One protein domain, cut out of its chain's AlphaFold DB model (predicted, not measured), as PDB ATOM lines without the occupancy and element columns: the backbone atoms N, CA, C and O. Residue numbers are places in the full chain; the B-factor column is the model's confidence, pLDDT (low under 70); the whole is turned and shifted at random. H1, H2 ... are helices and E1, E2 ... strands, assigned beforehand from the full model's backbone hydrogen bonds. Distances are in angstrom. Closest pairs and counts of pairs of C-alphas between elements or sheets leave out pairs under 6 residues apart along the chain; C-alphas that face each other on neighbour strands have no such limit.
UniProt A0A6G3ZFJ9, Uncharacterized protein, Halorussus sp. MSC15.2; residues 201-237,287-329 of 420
ATOM      1  N   VAL A 201     125.218 120.060 157.913       94.25
ATOM      2  CA  VAL A 201     124.630 120.023 156.573       94.25
ATOM      3  C   VAL A 201     124.882 121.353 155.888       94.25
ATOM      4  O   VAL A 201     124.430 122.395 156.359       94.25
ATOM      5  N   MET A 202     125.585 121.312 154.762       90.44
ATOM      6  CA  MET A 202     125.792 122.445 153.871       90.44
ATOM      7  C   MET A 202     124.943 122.253 152.623       90.44
ATOM      8  O   MET A 202     125.091 121.269 151.895       90.44
ATOM      9  N   GLU A 203     124.061 123.197 152.340       87.00
ATOM     10  CA  GLU A 203     123.183 123.114 151.185       87.00
ATOM     11  C   GLU A 203     123.011 124.454 150.492       87.00
ATOM     12  O   GLU A 203     123.070 125.525 151.093       87.00
ATOM     13  N   ARG A 204     122.773 124.406 149.185       82.94
ATOM     14  CA  ARG A 204     122.445 125.604 148.427       82.94
ATOM     15  C   ARG A 204     120.942 125.859 148.502       82.94
ATOM     16  O   ARG A 204     120.164 125.201 147.813       82.94
ATOM     17  N   GLN A 205     120.533 126.890 149.235       80.75
ATOM     18  CA  GLN A 205     119.151 127.365 149.233       80.75
ATOM     19  C   GLN A 205     118.973 128.539 148.262       80.75
ATOM     20  O   GLN A 205     119.271 129.704 148.538       80.75
ATOM     21  N   GLY A 206     118.473 128.236 147.060       80.50
ATOM     22  CA  GLY A 206     118.232 129.233 146.017       80.50
ATOM     23  C   GLY A 206     119.524 129.895 145.522       80.50
ATOM     24  O   GLY A 206     120.234 129.336 144.677       80.50
ATOM     25  N   ARG A 207     119.790 131.122 145.991       76.62
ATOM     26  CA  ARG A 207     121.002 131.904 145.663       76.62
ATOM     27  C   ARG A 207     122.017 131.958 146.810       76.62
ATOM     28  O   ARG A 207     123.093 132.499 146.585       76.62
ATOM     29  N   GLY A 208     121.659 131.462 147.992       81.81
ATOM     30  CA  GLY A 208     122.529 131.416 149.163       81.81
ATOM     31  C   GLY A 208     123.042 130.012 149.459       81.81
ATOM     32  O   GLY A 208     122.690 129.044 148.776       81.81
ATOM     33  N   ILE A 209     123.872 129.932 150.490       86.94
ATOM     34  CA  ILE A 209     124.365 128.698 151.097       86.94
ATOM     35  C   ILE A 209     123.874 128.691 152.538       86.94
ATOM     36  O   ILE A 209     124.084 129.663 153.254       86.94
ATOM     37  N   THR A 210     123.248 127.603 152.951       91.62
ATOM     38  CA  THR A 210     122.789 127.387 154.318       91.62
ATOM     39  C   THR A 210     123.652 126.301 154.940       91.62
ATOM     40  O   THR A 210     123.863 125.246 154.339       91.62
ATOM     41  N   ILE A 211     124.173 126.572 156.131       94.50
ATOM     42  CA  ILE A 211     124.963 125.646 156.936       94.50
ATOM     43  C   ILE A 211     124.195 125.418 158.229       94.50
ATOM     44  O   ILE A 211     123.974 126.358 158.986       94.50
ATOM     45  N   THR A 212     123.793 124.184 158.496       96.94
ATOM     46  CA  THR A 212     123.085 123.828 159.732       96.94
ATOM     47  C   THR A 212     123.852 122.784 160.515       96.94
ATOM     48  O   THR A 212     124.550 121.965 159.925       96.94
ATOM     49  N   ALA A 213     123.721 122.816 161.837       97.81
ATOM     50  CA  ALA A 213     124.223 121.768 162.714       97.81
ATOM     51  C   ALA A 213     123.265 121.603 163.904       97.81
ATOM     52  O   ALA A 213     122.996 122.592 164.589       97.81
ATOM     53  N   PRO A 214     122.745 120.396 164.188       97.19
ATOM     54  CA  PRO A 214     121.824 120.177 165.307       97.19
ATOM     55  C   PRO A 214     122.477 120.412 166.673       97.19
ATOM     56  O   PRO A 214     121.790 120.713 167.650       97.19
ATOM     57  N   SER A 215     123.799 120.270 166.762       97.38
ATOM     58  CA  SER A 215     124.537 120.477 168.002       97.38
ATOM     59  C   SER A 215     125.999 120.802 167.753       97.38
ATOM     60  O   SER A 215     126.549 120.514 166.690       97.38
ATOM     61  N   GLY A 216     126.642 121.325 168.784       97.25
ATOM     62  CA  GLY A 216     128.086 121.442 168.836       97.25
ATOM     63  C   GLY A 216     128.544 122.126 170.111       97.25
ATOM     64  O   GLY A 216     127.782 122.274 171.070       97.25
ATOM     65  N   SER A 217     129.801 122.543 170.129       96.75
ATOM     66  CA  SER A 217     130.382 123.254 171.255       96.75
ATOM     67  C   SER A 217     131.343 124.347 170.809       96.75
ATOM     68  O   SER A 217     131.882 124.317 169.708       96.75
ATOM     69  N   ALA A 218     131.549 125.326 171.676       95.69
ATOM     70  CA  ALA A 218     132.588 126.327 171.550       95.69
ATOM     71  C   ALA A 218     133.340 126.408 172.878       95.69
ATOM     72  O   ALA A 218     132.730 126.607 173.929       95.69
ATOM     73  N   SER A 219     134.658 126.266 172.854       93.44
ATOM     74  CA  SER A 219     135.517 126.527 174.001       93.44
ATOM     75  C   SER A 219     136.257 127.842 173.798       93.44
ATOM     76  O   SER A 219     136.790 128.093 172.726       93.44
ATOM     77  N   ALA A 220     136.245 128.712 174.805       89.44
ATOM     78  CA  ALA A 220     136.930 130.001 174.775       89.44
ATOM     79  C   ALA A 220     137.309 130.417 176.198       89.44
ATOM     80  O   ALA A 220     136.484 130.344 177.112       89.44
ATOM     81  N   SER A 221     138.546 130.879 176.406       85.44
ATOM     82  CA  SER A 221     139.020 131.366 177.718       85.44
ATOM     83  C   SER A 221     138.792 130.374 178.877       85.44
ATOM     84  O   SER A 221     138.421 130.760 179.986       85.44
ATOM     85  N   GLY A 222     138.963 129.072 178.616       85.62
ATOM     86  CA  GLY A 222     138.762 128.004 179.606       85.62
ATOM     87  C   GLY A 222     137.300 127.711 179.968       85.62
ATOM     88  O   GLY A 222     137.048 126.935 180.890       85.62
ATOM     89  N   ARG A 223     136.342 128.318 179.261       92.62
ATOM     90  CA  ARG A 223     134.906 128.032 179.362       92.62
ATOM     91  C   ARG A 223     134.477 127.206 178.158       92.62
ATOM     92  O   ARG A 223     135.032 127.376 177.076       92.62
ATOM     93  N   THR A 224     133.482 126.348 178.347       95.56
ATOM     94  CA  THR A 224     132.899 125.530 177.279       95.56
ATOM     95  C   THR A 224     131.409 125.804 177.210       95.56
ATOM     96  O   THR A 224     130.707 125.708 178.219       95.56
ATOM     97  N   PHE A 225     130.952 126.132 176.013       96.25
ATOM     98  CA  PHE A 225     129.565 126.383 175.679       96.25
ATOM     99  C   PHE A 225     129.082 125.279 174.747       96.25
ATOM    100  O   PHE A 225     129.741 124.995 173.754       96.25
ATOM    101  N   GLU A 226     127.946 124.665 175.039       97.12
ATOM    102  CA  GLU A 226     127.285 123.721 174.133       97.12
ATOM    103  C   GLU A 226     126.122 124.443 173.459       97.12
ATOM    104  O   GLU A 226     125.383 125.160 174.136       97.12
ATOM    105  N   PHE A 227     125.945 124.265 172.153       96.62
ATOM    106  CA  PHE A 227     124.829 124.862 171.420       96.62
ATOM    107  C   PHE A 227     123.921 123.802 170.796       96.62
ATOM    108  O   PHE A 227     124.365 122.695 170.478       96.62
ATOM    109  N   SER A 228     122.657 124.166 170.589       96.31
ATOM    110  CA  SER A 228     121.669 123.400 169.825       96.31
ATOM    111  C   SER A 228     121.169 124.191 168.617       96.31
ATOM    112  O   SER A 228     121.064 125.419 168.662       96.31
ATOM    113  N   ASP A 229     120.856 123.460 167.545       95.69
ATOM    114  CA  ASP A 229     120.254 123.956 166.304       95.69
ATOM    115  C   ASP A 229     120.902 125.257 165.793       95.69
ATOM    116  O   ASP A 229     120.312 126.342 165.804       95.69
ATOM    117  N   MET A 230     122.150 125.145 165.341       97.12
ATOM    118  CA  MET A 230     122.823 126.215 164.616       97.12
ATOM    119  C   MET A 230     122.294 126.299 163.182       97.12
ATOM    120  O   MET A 230     122.194 125.282 162.490       97.12
ATOM    121  N   SER A 231     122.061 127.522 162.707       96.94
ATOM    122  CA  SER A 231     121.903 127.836 161.283       96.94
ATOM    123  C   SER A 231     122.760 129.042 160.925       96.94
ATOM    124  O   SER A 231     122.742 130.044 161.637       96.94
ATOM    125  N   LEU A 232     123.498 128.948 159.825       95.56
ATOM    126  CA  LEU A 232     124.236 130.034 159.201       95.56
ATOM    127  C   LEU A 232     123.828 130.119 157.732       95.56
ATOM    128  O   LEU A 232     124.176 129.256 156.927       95.56
ATOM    129  N   ASP A 233     123.129 131.186 157.380       94.56
ATOM    130  CA  ASP A 233     122.767 131.505 156.008       94.56
ATOM    131  C   ASP A 233     123.748 132.530 155.442       94.56
ATOM    132  O   ASP A 233     123.884 133.631 155.967       94.56
ATOM    133  N   LEU A 234     124.417 132.177 154.349       90.12
ATOM    134  CA  LEU A 234     125.259 133.053 153.546       90.12
ATOM    135  C   LEU A 234     124.494 133.440 152.282       90.12
ATOM    136  O   LEU A 234     124.247 132.626 151.389       90.12
ATOM    137  N   LEU A 235     124.108 134.704 152.204       88.56
ATOM    138  CA  LEU A 235     123.263 135.259 151.160       88.56
ATOM    139  C   LEU A 235     124.079 136.195 150.258       88.56
ATOM    140  O   LEU A 235     124.993 136.873 150.726       88.56
ATOM    141  N   PRO A 236     123.744 136.290 148.959       85.31
ATOM    142  CA  PRO A 236     124.387 137.257 148.077       85.31
ATOM    143  C   PRO A 236     124.194 138.694 148.594       85.31
ATOM    144  O   PRO A 236     123.226 138.958 149.318       85.31
ATOM    145  N   PRO A 237     125.066 139.641 148.200       84.25
ATOM    146  CA  PRO A 237     124.904 141.043 148.568       84.25
ATOM    147  C   PRO A 237     123.560 141.588 148.078       84.25
ATOM    148  O   PRO A 237     123.044 141.169 147.036       84.25
ATOM    149  N   ARG A 287     125.612 138.957 152.658       92.88
ATOM    150  CA  ARG A 287     124.911 138.969 153.932       92.88
ATOM    151  C   ARG A 287     125.101 137.636 154.629       92.88
ATOM    152  O   ARG A 287     125.114 136.597 153.976       92.88
ATOM    153  N   PHE A 288     125.191 137.672 155.946       94.00
ATOM    154  CA  PHE A 288     125.108 136.479 156.766       94.00
ATOM    155  C   PHE A 288     123.984 136.619 157.788       94.00
ATOM    156  O   PHE A 288     123.711 137.719 158.277       94.00
ATOM    157  N   GLU A 289     123.348 135.503 158.116       95.06
ATOM    158  CA  GLU A 289     122.405 135.377 159.224       95.06
ATOM    159  C   GLU A 289     122.811 134.138 160.026       95.06
ATOM    160  O   GLU A 289     122.867 133.044 159.481       95.06
ATOM    161  N   LEU A 290     123.162 134.320 161.299       94.75
ATOM    162  CA  LEU A 290     123.593 133.258 162.206       94.75
ATOM    163  C   LEU A 290     122.599 133.154 163.358       94.75
ATOM    164  O   LEU A 290     122.299 134.157 164.008       94.75
ATOM    165  N   SER A 291     122.141 131.945 163.654       96.44
ATOM    166  CA  SER A 291     121.264 131.668 164.787       96.44
ATOM    167  C   SER A 291     121.677 130.423 165.558       96.44
ATOM    168  O   SER A 291     122.165 129.464 164.964       96.44
ATOM    169  N   PHE A 292     121.395 130.433 166.861       95.50
ATOM    170  CA  PHE A 292     121.458 129.274 167.755       95.50
ATOM    171  C   PHE A 292     120.149 129.202 168.544       95.50
ATOM    172  O   PHE A 292     119.695 130.231 169.056       95.50
ATOM    173  N   ALA A 293     119.556 128.014 168.673       95.94
ATOM    174  CA  ALA A 293     118.344 127.848 169.474       95.94
ATOM    175  C   ALA A 293     118.645 128.014 170.967       95.94
ATOM    176  O   ALA A 293     118.071 128.883 171.616       95.94
ATOM    177  N   ASP A 294     119.596 127.248 171.497       95.00
ATOM    178  CA  ASP A 294     120.093 127.409 172.860       95.00
ATOM    179  C   ASP A 294     121.619 127.371 172.880       95.00
ATOM    180  O   ASP A 294     122.256 126.650 172.115       95.00
ATOM    181  N   VAL A 295     122.205 128.128 173.804       94.81
ATOM    182  CA  VAL A 295     123.608 128.026 174.205       94.81
ATOM    183  C   VAL A 295     123.637 127.800 175.708       94.81
ATOM    184  O   VAL A 295     123.033 128.558 176.473       94.81
ATOM    185  N   THR A 296     124.338 126.760 176.145       95.31
ATOM    186  CA  THR A 296     124.418 126.338 177.544       95.31
ATOM    187  C   THR A 296     125.861 126.308 178.036       95.31
ATOM    188  O   THR A 296     126.784 126.094 177.260       95.31
ATOM    189  N   GLU A 297     126.065 126.519 179.333       95.88
ATOM    190  CA  GLU A 297     127.352 126.360 180.013       95.88
ATOM    191  C   GLU A 297     127.134 125.490 181.253       95.88
ATOM    192  O   GLU A 297     126.288 125.790 182.096       95.88
ATOM    193  N   GLY A 298     127.848 124.365 181.359       91.19
ATOM    194  CA  GLY A 298     127.655 123.426 182.473       91.19
ATOM    195  C   GLY A 298     126.234 122.842 182.564       91.19
ATOM    196  O   GLY A 298     125.803 122.458 183.652       91.19
ATOM    197  N   GLY A 299     125.508 122.785 181.441       90.56
ATOM    198  CA  GLY A 299     124.124 122.311 181.355       90.56
ATOM    199  C   GLY A 299     123.053 123.353 181.701       90.56
ATOM    200  O   GLY A 299     121.868 123.019 181.702       90.56
ATOM    201  N   GLU A 300     123.433 124.602 181.989       93.62
ATOM    202  CA  GLU A 300     122.499 125.712 182.205       93.62
ATOM    203  C   GLU A 300     122.445 126.618 180.968       93.62
ATOM    204  O   GLU A 300     123.482 127.044 180.464       93.62
ATOM    205  N   THR A 301     121.244 126.934 180.473       93.88
ATOM    206  CA  THR A 301     121.062 127.853 179.337       93.88
ATOM    207  C   THR A 301     121.521 129.263 179.700       93.88
ATOM    208  O   THR A 301     120.968 129.890 180.605       93.88
ATOM    209  N   VAL A 302     122.508 129.774 178.964       94.44
ATOM    210  CA  VAL A 302     123.046 131.135 179.109       94.44
ATOM    211  C   VAL A 302     122.486 132.091 178.057       94.44
ATOM    212  O   VAL A 302     122.323 133.278 178.336       94.44
ATOM    213  N   VAL A 303     122.155 131.580 176.869       93.00
ATOM    214  CA  VAL A 303     121.512 132.328 175.783       93.00
ATOM    215  C   VAL A 303     120.474 131.425 175.121       93.00
ATOM    216  O   VAL A 303     120.731 130.245 174.919       93.00
ATOM    217  N   SER A 304     119.315 131.982 174.785       93.38
ATOM    218  CA  SER A 304     118.240 131.301 174.056       93.38
ATOM    219  C   SER A 304     117.771 132.178 172.899       93.38
ATOM    220  O   SER A 304     117.757 133.404 173.040       93.38
ATOM    221  N   ASP A 305     117.358 131.557 171.797       93.62
ATOM    222  CA  ASP A 305     116.890 132.206 170.569       93.62
ATOM    223  C   ASP A 305     117.873 133.281 170.068       93.62
ATOM    224  O   ASP A 305     117.492 134.407 169.729       93.62
ATOM    225  N   PHE A 306     119.172 132.960 170.070       94.50
ATOM    226  CA  PHE A 306     120.184 133.889 169.584       94.50
ATOM    227  C   PHE A 306     120.071 134.030 168.073       94.50
ATOM    228  O   PHE A 306     120.059 133.038 167.345       94.50
ATOM    229  N   GLN A 307     120.087 135.271 167.597       94.62
ATOM    230  CA  GLN A 307     120.179 135.578 166.180       94.62
ATOM    231  C   GLN A 307     121.027 136.831 165.975       94.62
ATOM    232  O   GLN A 307     120.861 137.836 166.668       94.62
ATOM    233  N   THR A 308     121.918 136.780 164.994       93.19
ATOM    234  CA  THR A 308     122.692 137.925 164.520       93.19
ATOM    235  C   THR A 308     122.744 137.919 162.998       93.19
ATOM    236  O   THR A 308     122.591 136.881 162.360       93.19
ATOM    237  N   SER A 309     122.926 139.088 162.402       94.19
ATOM    238  CA  SER A 309     123.021 139.230 160.951       94.19
ATOM    239  C   SER A 309     123.794 140.486 160.589       94.19
ATOM    240  O   SER A 309     123.870 141.419 161.390       94.19
ATOM    241  N   GLY A 310     124.331 140.515 159.379       92.94
ATOM    242  CA  GLY A 310     125.059 141.658 158.848       92.94
ATOM    243  C   GLY A 310     125.710 141.311 157.522       92.94
ATOM    244  O   GLY A 310     125.308 140.362 156.847       92.94
ATOM    245  N   THR A 311     126.729 142.068 157.157       92.06
ATOM    246  CA  THR A 311     127.615 141.767 156.033       92.06
ATOM    247  C   THR A 311     128.881 141.061 156.509       92.06
ATOM    248  O   THR A 311     129.316 141.229 157.651       92.06
ATOM    249  N   LEU A 312     129.514 140.281 155.631       86.06
ATOM    250  CA  LEU A 312     130.812 139.678 155.944       86.06
ATOM    251  C   LEU A 312     131.881 140.746 156.235       86.06
ATOM    252  O   LEU A 312     132.750 140.524 157.071       86.06
ATOM    253  N   ALA A 313     131.793 141.921 155.606       84.50
ATOM    254  CA  ALA A 313     132.654 143.068 155.884       84.50
ATOM    255  C   ALA A 313     132.549 143.533 157.344       84.50
ATOM    256  O   ALA A 313     133.569 143.683 158.014       84.50
ATOM    257  N   GLU A 314     131.324 143.722 157.842       85.25
ATOM    258  CA  GLU A 314     131.071 144.122 159.231       85.25
ATOM    259  C   GLU A 314     131.545 143.044 160.210       85.25
ATOM    260  O   GLU A 314     132.180 143.362 161.215       85.25
ATOM    261  N   LEU A 315     131.307 141.765 159.897       83.25
ATOM    262  CA  LEU A 315     131.789 140.653 160.718       83.25
ATOM    263  C   LEU A 315     133.319 140.661 160.825       83.25
ATOM    264  O   LEU A 315     133.858 140.596 161.928       83.25
ATOM    265  N   LEU A 316     134.019 140.794 159.695       77.44
ATOM    266  CA  LEU A 316     135.480 140.875 159.664       77.44
ATOM    267  C   LEU A 316     135.999 142.098 160.429       77.44
ATOM    268  O   LEU A 316     137.001 141.994 161.131       77.44
ATOM    269  N   GLN A 317     135.316 143.241 160.345       76.38
ATOM    270  CA  GLN A 317     135.697 144.442 161.091       76.38
ATOM    271  C   GLN A 317     135.577 144.240 162.607       76.38
ATOM    272  O   GLN A 317     136.490 144.608 163.346       76.38
ATOM    273  N   VAL A 318     134.493 143.615 163.076       75.69
ATOM    274  CA  VAL A 318     134.314 143.282 164.500       75.69
ATOM    275  C   VAL A 318     135.389 142.301 164.971       75.69
ATOM    276  O   VAL A 318     135.921 142.448 166.072       75.69
ATOM    277  N   LEU A 319     135.736 141.313 164.141       68.50
ATOM    278  CA  LEU A 319     136.795 140.352 164.453       68.50
ATOM    279  C   LEU A 319     138.179 141.014 164.515       68.50
ATOM    280  O   LEU A 319     138.970 140.653 165.385       68.50
ATOM    281  N   ARG A 320     138.460 142.008 163.662       67.25
ATOM    282  CA  ARG A 320     139.701 142.800 163.709       67.25
ATOM    283  C   ARG A 320     139.812 143.611 164.993       67.25
ATOM    284  O   ARG A 320     140.761 143.413 165.737       67.25
ATOM    285  N   GLN A 321     138.782 144.389 165.327       60.75
ATOM    286  CA  GLN A 321     138.756 145.196 166.555       60.75
ATOM    287  C   GLN A 321     138.941 144.363 167.830       60.75
ATOM    288  O   GLN A 321     139.488 144.850 168.815       60.75
ATOM    289  N   ARG A 322     138.478 143.105 167.834       54.16
ATOM    290  CA  ARG A 322     138.698 142.183 168.957       54.16
ATOM    291  C   ARG A 322     140.070 141.532 168.945       54.16
ATOM    292  O   ARG A 322     140.621 141.321 170.013       54.16
ATOM    293  N   THR A 323     140.609 141.227 167.768       48.66
ATOM    294  CA  THR A 323     141.961 140.672 167.661       48.66
ATOM    295  C   THR A 323     142.973 141.710 168.123       48.66
ATOM    296  O   THR A 323     143.769 141.380 168.979       48.66
ATOM    297  N   ASP A 324     142.860 142.976 167.718       45.81
ATOM    298  CA  ASP A 324     143.755 144.043 168.198       45.81
ATOM    299  C   ASP A 324     143.636 144.274 169.720       45.81
ATOM    300  O   ASP A 324     144.595 144.681 170.369       45.81
ATOM    301  N   ALA A 325     142.482 143.943 170.312       44.53
ATOM    302  CA  ALA A 325     142.272 143.967 171.759       44.53
ATOM    303  C   ALA A 325     142.778 142.704 172.497       44.53
ATOM    304  O   ALA A 325     142.969 142.764 173.708       44.53
ATOM    305  N   GLU A 326     142.980 141.573 171.805       39.94
ATOM    306  CA  GLU A 326     143.411 140.277 172.376       39.94
ATOM    307  C   GLU A 326     144.866 139.893 172.024       39.94
ATOM    308  O   GLU A 326     145.501 139.168 172.785       39.94
ATOM    309  N   THR A 327     145.426 140.393 170.915       37.34
ATOM    310  CA  THR A 327     146.877 140.455 170.647       37.34
ATOM    311  C   THR A 327     147.520 141.704 171.239       37.34
ATOM    312  O   THR A 327     148.724 141.902 171.082       37.34
ATOM    313  N   GLY A 328     146.744 142.507 171.974       32.59
ATOM    314  CA  GLY A 328     147.270 143.222 173.123       32.59
ATOM    315  C   GLY A 328     147.834 142.179 174.078       32.59
ATOM    316  O   GLY A 328     147.113 141.629 174.910       32.59
ATOM    317  N   ASP A 329     149.108 141.845 173.865       33.06
ATOM    318  CA  ASP A 329     149.963 141.180 174.827       33.06
ATOM    319  C   ASP A 329     149.554 141.650 176.218       33.06
ATOM    320  O   ASP A 329     149.439 142.845 176.472       33.06
TER     321      ASP A 329
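AT A GLANCE: This is residues 201 to 237 and 287 to 329 of the 420 residues of an uncharacterized protein of Halorussus sp. MSC15.2 (UniProt A0A6G3ZFJ9). One antiparallel sheet of five strands is folded across its strands into a V, E2 to E5 each bending partway along, with short E1 at one edge. Helix H1 follows E5 directly and runs out across the opening of the V, where residues 316 to 329 stick out free. The 80 printed residues hold, along the chain, E1 E2 E3 E4 E5 H1; the sheet's order is the same, E1 to E5, and the class is mixed. The whole is loose, with a radius of gyration of the C-alphas of 14.5 A and spans of 41 by 32 by 18 A.

HOW THE PARTS SIT: E1, residues 201 to 205, is an edge strand and forms a hairpin with E2, residues 208 to 220; N 203 and O 210 are 2.9 A apart, within hydrogen-bond range. E2 forms a hairpin with E3, residues 223 to 235, antiparallel at 166 degrees, with N 218 and O 225 at 2.8 A. E1 E2 E3 make a meander, each strand the antiparallel neighbour of the one before. E2 bends by 85 degrees at residue 215 and E3 by 77 degrees at residue 228. E4, residues 287 to 297, is antiparallel to E3, with N 233 and O 289 at 2.8 A. E5, residues 300 to 311, is the other edge strand and forms a hairpin with E4, with N 290 and O 308 at 2.8 A. H1, residues 312 to 326, is on the sheet but only grazes it, with residues 312 to 317; its closest C-alphas to E4 are those of Arg 287 and Leu 312, 6.3 A. Every O i to N i+4 pair in H1 is within hydrogen-bond range.

IN THESE COORDINATES: E1 begins at C-alpha 201 (124.630, 120.023, 156.573) and is 11.7 A long; E2 is 29.4 A, E3 31.4 A, E4 29.1 A, E5 31.1 A. H1, 20.7 A, ends at C-alpha 326 (143.411, 140.277, 172.376).

THE WHOLE: The C-alphas farthest apart, of Gly 206 and Asp 329, are 44.5 A apart. Residues 238 to 286 are not printed; C-alphas 237 and 287 are 5.8 A apart across this cut. The links printed whole are tight. Residues 319 to 329 have pLDDT under 70.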